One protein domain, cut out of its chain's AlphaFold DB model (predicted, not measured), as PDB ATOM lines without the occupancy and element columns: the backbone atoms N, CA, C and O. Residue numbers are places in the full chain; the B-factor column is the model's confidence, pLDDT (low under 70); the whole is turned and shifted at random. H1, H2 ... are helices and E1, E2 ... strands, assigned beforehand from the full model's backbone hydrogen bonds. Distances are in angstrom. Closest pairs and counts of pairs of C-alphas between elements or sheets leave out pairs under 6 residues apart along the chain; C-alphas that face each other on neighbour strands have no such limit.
ATOM      1  N   ALA A  11      -2.023  59.603 -30.485       94.56
ATOM      2  CA  ALA A  11      -1.495  60.376 -31.609       94.56
ATOM      3  C   ALA A  11      -0.638  61.551 -31.114       94.56
ATOM      4  O   ALA A  11       0.522  61.650 -31.497       94.56
ATOM      5  N   ASP A  12      -1.167  62.346 -30.177       94.50
ATOM      6  CA  ASP A  12      -0.445  63.479 -29.585       94.50
ATOM      7  C   ASP A  12       0.850  63.009 -28.889       94.50
ATOM      8  O   ASP A  12       1.911  63.602 -29.064       94.50
ATOM      9  N   LEU A  13       0.802  61.882 -28.160       93.44
ATOM     10  CA  LEU A  13       2.001  61.285 -27.553       93.44
ATOM     11  C   LEU A  13       3.061  60.884 -28.588       93.44
ATOM     12  O   LEU A  13       4.254  61.031 -28.324       93.44
ATOM     13  N   TYR A  14       2.639  60.332 -29.727       94.38
ATOM     14  CA  TYR A  14       3.555  59.903 -30.780       94.38
ATOM     15  C   TYR A  14       4.190  61.102 -31.484       94.38
ATOM     16  O   TYR A  14       5.403  61.109 -31.685       94.38
ATOM     17  N   ASP A  15       3.399  62.133 -31.782       94.75
ATOM     18  CA  ASP A  15       3.878  63.377 -32.392       94.75
ATOM     19  C   ASP A  15       4.933  64.075 -31.512       94.75
ATOM     20  O   ASP A  15       5.913  64.615 -32.026       94.75
ATOM     21  N   GLU A  16       4.769  64.037 -30.184       94.88
ATOM     22  CA  GLU A  16       5.687  64.679 -29.234       94.88
ATOM     23  C   GLU A  16       6.930  63.839 -28.892       94.88
ATOM     24  O   GLU A  16       7.984  64.402 -28.589       94.88
ATOM     25  N   ARG A  17       6.815  62.503 -28.873       93.62
ATOM     26  CA  ARG A  17       7.812  61.606 -28.251       93.62
ATOM     27  C   ARG A  17       8.156  60.381 -29.097       93.62
ATOM     28  O   ARG A  17       8.499  59.343 -28.538       93.62
ATOM     29  N   ALA A  18       8.077  60.487 -30.423       89.62
ATOM     30  CA  ALA A  18       8.205  59.371 -31.371       89.62
ATOM     31  C   ALA A  18       9.364  58.385 -31.099       89.62
ATOM     32  O   ALA A  18       9.201  57.192 -31.321       89.62
ATOM     33  N   GLU A  19      10.523  58.851 -30.616       93.75
ATOM     34  CA  GLU A  19      11.690  57.994 -30.321       93.75
ATOM     35  C   GLU A  19      11.612  57.265 -28.962       93.75
ATOM     36  O   GLU A  19      12.365  56.326 -28.712       93.75
ATOM     37  N   GLU A  20      10.716  57.692 -28.072       94.19
ATOM     38  CA  GLU A  20      10.553  57.159 -26.712       94.19
ATOM     39  C   GLU A  20       9.321  56.259 -26.562       94.19
ATOM     40  O   GLU A  20       9.136  55.632 -25.513       94.19
ATOM     41  N   VAL A  21       8.451  56.223 -27.574       94.25
ATOM     42  CA  VAL A  21       7.189  55.485 -27.538       94.25
ATOM     43  C   VAL A  21       7.129  54.436 -28.638       94.25
ATOM     44  O   VAL A  21       7.502  54.667 -29.782       94.25
ATOM     45  N   GLU A  22       6.589  53.276 -28.286       95.06
ATOM     46  CA  GLU A  22       6.289  52.204 -29.230       95.06
ATOM     47  C   GLU A  22       4.787  52.170 -29.504       95.06
ATOM     48  O   GLU A  22       3.969  52.334 -28.592       95.06
ATOM     49  N   SER A  23       4.419  51.924 -30.761       94.94
ATOM     50  CA  SER A  23       3.021  51.790 -31.177       94.94
ATOM     51  C   SER A  23       2.698  50.335 -31.500       94.94
ATOM     52  O   SER A  23       3.367  49.689 -32.306       94.94
ATOM     53  N   ILE A  24       1.654  49.802 -30.866       95.75
ATOM     54  CA  ILE A  24       1.222  48.421 -31.079       95.75
ATOM     55  C   ILE A  24       0.345  48.365 -32.332       95.75
ATOM     56  O   ILE A  24      -0.725  48.963 -32.384       95.75
ATOM     57  N   SER A  25       0.769  47.591 -33.332       96.56
ATOM     58  CA  SER A  25       0.037  47.432 -34.596       96.56
ATOM     59  C   SER A  25      -1.155  46.470 -34.518       96.56
ATOM     60  O   SER A  25      -1.999  46.455 -35.420       96.56
ATOM     61  N   LEU A  26      -1.247  45.666 -33.451       96.38
ATOM     62  CA  LEU A  26      -2.361  44.748 -33.232       96.38
ATOM     63  C   LEU A  26      -3.670  45.529 -33.062       96.38
ATOM     64  O   LEU A  26      -3.782  46.405 -32.211       96.38
ATOM     65  N   GLN A  27      -4.671  45.179 -33.866       97.06
ATOM     66  CA  GLN A  27      -5.984  45.814 -33.825       97.06
ATOM     67  C   GLN A  27      -6.815  45.214 -32.683       97.06
ATOM     68  O   GLN A  27      -7.280  44.077 -32.777       97.06
ATOM     69  N   PHE A  28      -6.988  45.975 -31.601       96.44
ATOM     70  CA  PHE A  28      -7.847  45.605 -30.475       96.44
ATOM     71  C   PHE A  28      -9.289  46.073 -30.693       96.44
ATOM     72  O   PHE A  28      -9.547  47.021 -31.432       96.44
ATOM     73  N   GLN A  29     -10.232  45.416 -30.018       96.25
ATOM     74  CA  GLN A  29     -11.607  45.897 -29.887       96.25
ATOM     75  C   GLN A  29     -11.777  46.539 -28.513       96.25
ATOM     76  O   GLN A  29     -11.381  45.946 -27.508       96.25
ATOM     77  N   ASP A  30     -12.379  47.726 -28.469       95.81
ATOM     78  CA  ASP A  30     -12.803  48.331 -27.211       95.81
ATOM     79  C   ASP A  30     -14.111  47.676 -26.750       95.81
ATOM     80  O   ASP A  30     -15.121  47.699 -27.454       95.81
ATOM     81  N   LEU A  31     -14.059  47.041 -25.580       95.56
ATOM     82  CA  LEU A  31     -15.187  46.353 -24.945       95.56
ATOM     83  C   LEU A  31     -15.555  46.988 -23.593       95.56
ATOM     84  O   LEU A  31     -16.463  46.504 -22.914       95.56
ATOM     85  N   GLY A  32     -14.824  48.023 -23.167       93.31
ATOM     86  CA  GLY A  32     -14.980  48.656 -21.862       93.31
ATOM     87  C   GLY A  32     -15.922  49.860 -21.884       93.31
ATOM     88  O   GLY A  32     -16.359  50.334 -22.926       93.31
ATOM     89  N   GLY A  33     -16.218  50.398 -20.698       94.81
ATOM     90  CA  GLY A  33     -16.922  51.682 -20.559       94.81
ATOM     91  C   GLY A  33     -16.001  52.909 -20.623       94.81
ATOM     92  O   GLY A  33     -16.485  54.037 -20.582       94.81
ATOM     93  N   MET A  34     -14.681  52.700 -20.676       92.62
ATOM     94  CA  MET A  34     -13.661  53.749 -20.700       92.62
ATOM     95  C   MET A  34     -12.807  53.603 -21.959       92.62
ATOM     96  O   MET A  34     -11.966  52.713 -22.023       92.62
ATOM     97  N   SER A  35     -12.978  54.518 -22.914       92.44
ATOM     98  CA  SER A  35     -12.255  54.495 -24.195       92.44
ATOM     99  C   SER A  35     -10.803  54.973 -24.119       92.44
ATOM    100  O   SER A  35     -10.065  54.875 -25.092       92.44
ATOM    101  N   HIS A  36     -10.389  55.522 -22.973       94.94
ATOM    102  CA  HIS A  36      -9.032  56.003 -22.734       94.94
ATOM    103  C   HIS A  36      -8.583  55.578 -21.338       94.94
ATOM    104  O   HIS A  36      -9.272  55.835 -20.346       94.94
ATOM    105  N   PHE A  37      -7.413  54.955 -21.256       95.56
ATOM    106  CA  PHE A  37      -6.776  54.560 -20.006       95.56
ATOM    107  C   PHE A  37      -5.257  54.514 -20.190       95.56
ATOM    108  O   PHE A  37      -4.751  54.362 -21.298       95.56
ATOM    109  N   ASN A  38      -4.522  54.677 -19.097       96.31
ATOM    110  CA  ASN A  38      -3.068  54.580 -19.062       96.31
ATOM    111  C   ASN A  38      -2.620  54.231 -17.639       96.31
ATOM    112  O   ASN A  38      -3.369  54.445 -16.686       96.31
ATOM    113  N   GLY A  39      -1.409  53.694 -17.508       96.06
ATOM    114  CA  GLY A  39      -0.820  53.372 -16.215       96.06
ATOM    115  C   GLY A  39       0.346  52.388 -16.315       96.06
ATOM    116  O   GLY A  39       0.665  51.918 -17.410       96.06
ATOM    117  N   PRO A  40       0.993  52.060 -15.182       97.69
ATOM    118  CA  PRO A  40       2.081  51.089 -15.145       97.69
ATOM    119  C   PRO A  40       1.632  49.723 -15.672       97.69
ATOM    120  O   PRO A  40       0.612  49.189 -15.234       97.69
ATOM    121  N   VAL A  41       2.401  49.138 -16.588       97.69
ATOM    122  CA  VAL A  41       2.064  47.838 -17.180       97.69
ATOM    123  C   VAL A  41       2.375  46.706 -16.199       97.69
ATOM    124  O   VAL A  41       3.483  46.608 -15.671       97.69
ATOM    125  N   ARG A  42       1.410  45.807 -15.997       97.50
ATOM    126  CA  ARG A  42       1.611  44.469 -15.416       97.50
ATOM    127  C   ARG A  42       1.313  43.439 -16.498       97.50
ATOM    128  O   ARG A  42       0.394  43.643 -17.284       97.50
ATOM    129  N   THR A  43       2.057  42.338 -16.551       97.94
ATOM    130  CA  THR A  43       1.890  41.330 -17.605       97.94
ATOM    131  C   THR A  43       1.532  39.961 -17.046       97.94
ATOM    132  O   THR A  43       1.998  39.554 -15.982       97.94
ATOM    133  N   ILE A  44       0.701  39.238 -17.791       97.62
ATOM    134  CA  ILE A  44       0.431  37.813 -17.602       97.62
ATOM    135  C   ILE A  44       0.589  37.130 -18.952       97.62
ATOM    136  O   ILE A  44       0.162  37.658 -19.975       97.62
ATOM    137  N   LYS A  45       1.145  35.921 -18.935       97.88
ATOM    138  CA  LYS A  45       1.093  34.993 -20.059       97.88
ATOM    139  C   LYS A  45       0.379  33.724 -19.621       97.88
ATOM    140  O   LYS A  45       0.720  33.152 -18.587       97.88
ATOM    141  N   CYS A  46      -0.623  33.309 -20.379       96.88
ATOM    142  CA  CYS A  46      -1.446  32.139 -20.083       96.88
ATOM    143  C   CYS A  46      -2.025  31.566 -21.380       96.88
ATOM    144  O   CYS A  46      -2.001  32.223 -22.415       96.88
ATOM    145  N   PHE A  47      -2.543  30.342 -21.342       97.94
ATOM    146  CA  PHE A  47      -3.184  29.723 -22.498       97.94
ATOM    147  C   PHE A  47      -4.497  29.084 -22.062       97.94
ATOM    148  O   PHE A  47      -4.485  28.097 -21.335       97.94
ATOM    149  N   GLU A  48      -5.613  29.682 -22.482       97.56
ATOM    150  CA  GLU A  48      -6.978  29.187 -22.229       97.56
ATOM    151  C   GLU A  48      -7.344  28.975 -20.742       97.56
ATOM    152  O   GLU A  48      -8.325  28.306 -20.424       97.56
ATOM    153  N   ASP A  49      -6.586  29.590 -19.830       96.56
ATOM    154  CA  ASP A  49      -6.771  29.535 -18.378       96.56
ATOM    155  C   ASP A  49      -6.667  30.951 -17.788       96.56
ATOM    156  O   ASP A  49      -5.680  31.657 -18.001       96.56
ATOM    157  N   ASN A  50      -7.691  31.368 -17.034       96.38
ATOM    158  CA  ASN A  50      -7.783  32.694 -16.418       96.38
ATOM    159  C   ASN A  50      -7.562  32.719 -14.897       96.38
ATOM    160  O   ASN A  50      -7.804  33.752 -14.267       96.38
ATOM    161  N   ALA A  51      -7.093  31.629 -14.284       96.75
ATOM    162  CA  ALA A  51      -6.851  31.565 -12.843       96.75
ATOM    163  C   ALA A  51      -5.855  32.644 -12.382       96.75
ATOM    164  O   ALA A  51      -6.105  33.352 -11.402       96.75
ATOM    165  N   LEU A  52      -4.760  32.832 -13.128       96.25
ATOM    166  CA  LEU A  52      -3.774  33.872 -12.827       96.25
ATOM    167  C   LEU A  52      -4.338  35.282 -13.068       96.25
ATOM    168  O   LEU A  52      -4.103  36.173 -12.255       96.25
ATOM    169  N   VAL A  53      -5.146  35.469 -14.119       96.81
ATOM    170  CA  VAL A  53      -5.834  36.744 -14.404       96.81
ATOM    171  C   VAL A  53      -6.718  37.147 -13.222       96.81
ATOM    172  O   VAL A  53      -6.564  38.242 -12.684       96.81
ATOM    173  N   LYS A  54      -7.576  36.237 -12.748       96.31
ATOM    174  CA  LYS A  54      -8.446  36.458 -11.581       96.31
ATOM    175  C   LYS A  54      -7.655  36.762 -10.313       96.31
ATOM    176  O   LYS A  54      -8.026  37.657  -9.563       96.31
ATOM    177  N   THR A  55      -6.559  36.037 -10.091       96.19
ATOM    178  CA  THR A  55      -5.707  36.225  -8.908       96.19
ATOM    179  C   THR A  55      -5.100  37.625  -8.879       96.19
ATOM    180  O   THR A  55      -5.142  38.283  -7.845       96.19
ATOM    181  N   ILE A  56      -4.579  38.112 -10.009       95.69
ATOM    182  CA  ILE A  56      -3.988  39.455 -10.086       95.69
ATOM    183  C   ILE A  56      -5.058  40.544  -9.963       95.69
ATOM    184  O   ILE A  56      -4.849  41.508  -9.228       95.69
ATOM    185  N   LEU A  57      -6.212  40.382 -10.616       95.25
ATOM    186  CA  LEU A  57      -7.323  41.338 -10.520       95.25
ATOM    187  C   LEU A  57      -7.934  41.426  -9.109       95.25
ATOM    188  O   LEU A  57      -8.540  42.439  -8.777       95.25
ATOM    189  N   ALA A  58      -7.749  40.406  -8.266       96.25
ATOM    190  CA  ALA A  58      -8.162  40.426  -6.861       96.25
ATOM    191  C   ALA A  58      -7.219  41.238  -5.946       96.25
ATOM    192  O   ALA A  58      -7.493  41.385  -4.754       96.25
ATOM    193  N   THR A  59      -6.109  41.757  -6.476       96.00
ATOM    194  CA  THR A  59      -5.170  42.623  -5.746       96.00
ATOM    195  C   THR A  59      -5.405  44.100  -6.080       96.00
ATOM    196  O   THR A  59      -5.948  44.401  -7.146       96.00
ATOM    197  N   PRO A  60      -4.986  45.053  -5.223       97.19
ATOM    198  CA  PRO A  60      -5.059  46.474  -5.551       97.19
ATOM    199  C   PRO A  60      -4.375  46.805  -6.890       97.19
ATOM    200  O   PRO A  60      -3.199  46.494  -7.128       97.19
ATOM    201  N   GLY A  61      -5.144  47.429  -7.784       95.31
ATOM    202  CA  GLY A  61      -4.686  47.790  -9.125       95.31
ATOM    203  C   GLY A  61      -3.743  48.991  -9.137       95.31
ATOM    204  O   GLY A  61      -2.813  49.009  -9.934       95.31
ATOM    205  N   GLU A  62      -3.948  49.972  -8.250       96.19
ATOM    206  CA  GLU A  62      -3.146  51.209  -8.163       96.19
ATOM    207  C   GLU A  62      -2.974  51.924  -9.519       96.19
ATOM    208  O   GLU A  62      -1.908  52.438  -9.851       96.19
ATOM    209  N   GLY A  63      -4.023  51.895 -10.351       95.56
ATOM    210  CA  GLY A  63      -4.010  52.478 -11.696       95.56
ATOM    211  C   GLY A  63      -3.179  51.711 -12.731       95.56
ATOM    212  O   GLY A  63      -2.960  52.228 -13.818       95.56
ATOM    213  N   ALA A  64      -2.701  50.501 -12.430       97.69
ATOM    214  CA  ALA A  64      -1.967  49.678 -13.387       97.69
ATOM    215  C   ALA A  64      -2.850  49.172 -14.543       97.69
ATOM    216  O   ALA A  64      -4.040  48.902 -14.369       97.69
ATOM    217  N   VAL A  65      -2.226  48.956 -15.702       97.81
ATOM    218  CA  VAL A  65      -2.828  48.307 -16.875       97.81
ATOM    219  C   VAL A  65      -2.327  46.869 -16.947       97.81
ATOM    220  O   VAL A  65      -1.128  46.627 -17.088       97.81
ATOM    221  N   LEU A  66      -3.239  45.901 -16.847       98.06
ATOM    222  CA  LEU A  66      -2.908  44.486 -16.987       98.06
ATOM    223  C   LEU A  66      -2.963  44.067 -18.462       98.06
ATOM    224  O   LEU A  66      -4.032  44.051 -19.065       98.06
ATOM    225  N   VAL A  67      -1.820  43.678 -19.022       98.06
ATOM    226  CA  VAL A  67      -1.700  43.126 -20.378       98.06
ATOM    227  C   VAL A  67      -1.625  41.603 -20.290       98.06
ATOM    228  O   VAL A  67      -0.746  41.052 -19.626       98.06
ATOM    229  N   VAL A  68      -2.545  40.912 -20.965       98.00
ATOM    230  CA  VAL A  68      -2.638  39.445 -20.950       98.00
ATOM    231  C   VAL A  68      -2.280  38.889 -22.325       98.00
ATOM    232  O   VAL A  68      -3.041  39.031 -23.280       98.00
ATOM    233  N   ASP A  69      -1.139  38.211 -22.420       98.06
ATOM    234  CA  ASP A  69      -0.805  37.366 -23.565       98.06
ATOM    235  C   ASP A  69      -1.532  36.020 -23.426       98.06
ATOM    236  O   ASP A  69      -1.109  35.132 -22.680       98.06
ATOM    237  N   GLY A  70      -2.661  35.906 -24.130       97.62
ATOM    238  CA  GLY A  70      -3.467  34.690 -24.263       97.62
ATOM    239  C   GLY A  70      -3.164  33.867 -25.519       97.62
ATOM    240  O   GLY A  70      -4.019  33.086 -25.946       97.62
TER     241      GLY A  70
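This is residues 11 to 70 of the 81 residues of a protein of Arthrobacter sp. Hiyo8 (UniProt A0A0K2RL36). A small helix, H1, at one end leads through a long loop to a head at the other, where H2 lies over a two-strand sheet, E1 and E2; residues 24 to 36 of the loop swing out freely. The printed part has 60 residues, under half in named elements, in the order H1, E1, H2, E2, mixed class. It is loose, radius of gyration of the C-alphas 13.9 A, and elongated, spanning 39 by 24 by 24 A.

H1 is residues 11 to 17, 10.0 A long, from C-alpha 11 at (-1.495, 60.376, -31.609). E1 is residues 41 to 45, 13.2 A. H2 is residues 51 to 57, 10.1 A. E2 is residues 65 to 69, 13.0 A, to C-alpha 69 at (-0.805, 37.366, -23.565).

H1 is apart from H2 and E2. E1 and E2 are parallel at 23 degrees, with N 42 and O 65 2.9 A apart, within hydrogen-bond range. E1, H2 and E2 form a strand-helix-strand unit, two parallel neighbour strands with a helix between them in the chain, and its crossover is right-handed. The closest C-alphas of E1 and H2, Ile 44 and Val 53, are 7.1 A apart. In H1 and H2 every O i to N i+4 pair is within hydrogen-bond range.

The C-alphas of Glu 16 and Ala 51 are the farthest apart, 39.0 A. The printed part has no cut; the link H1 to E1 is long, and no printed residue is under 70 in pLDDT.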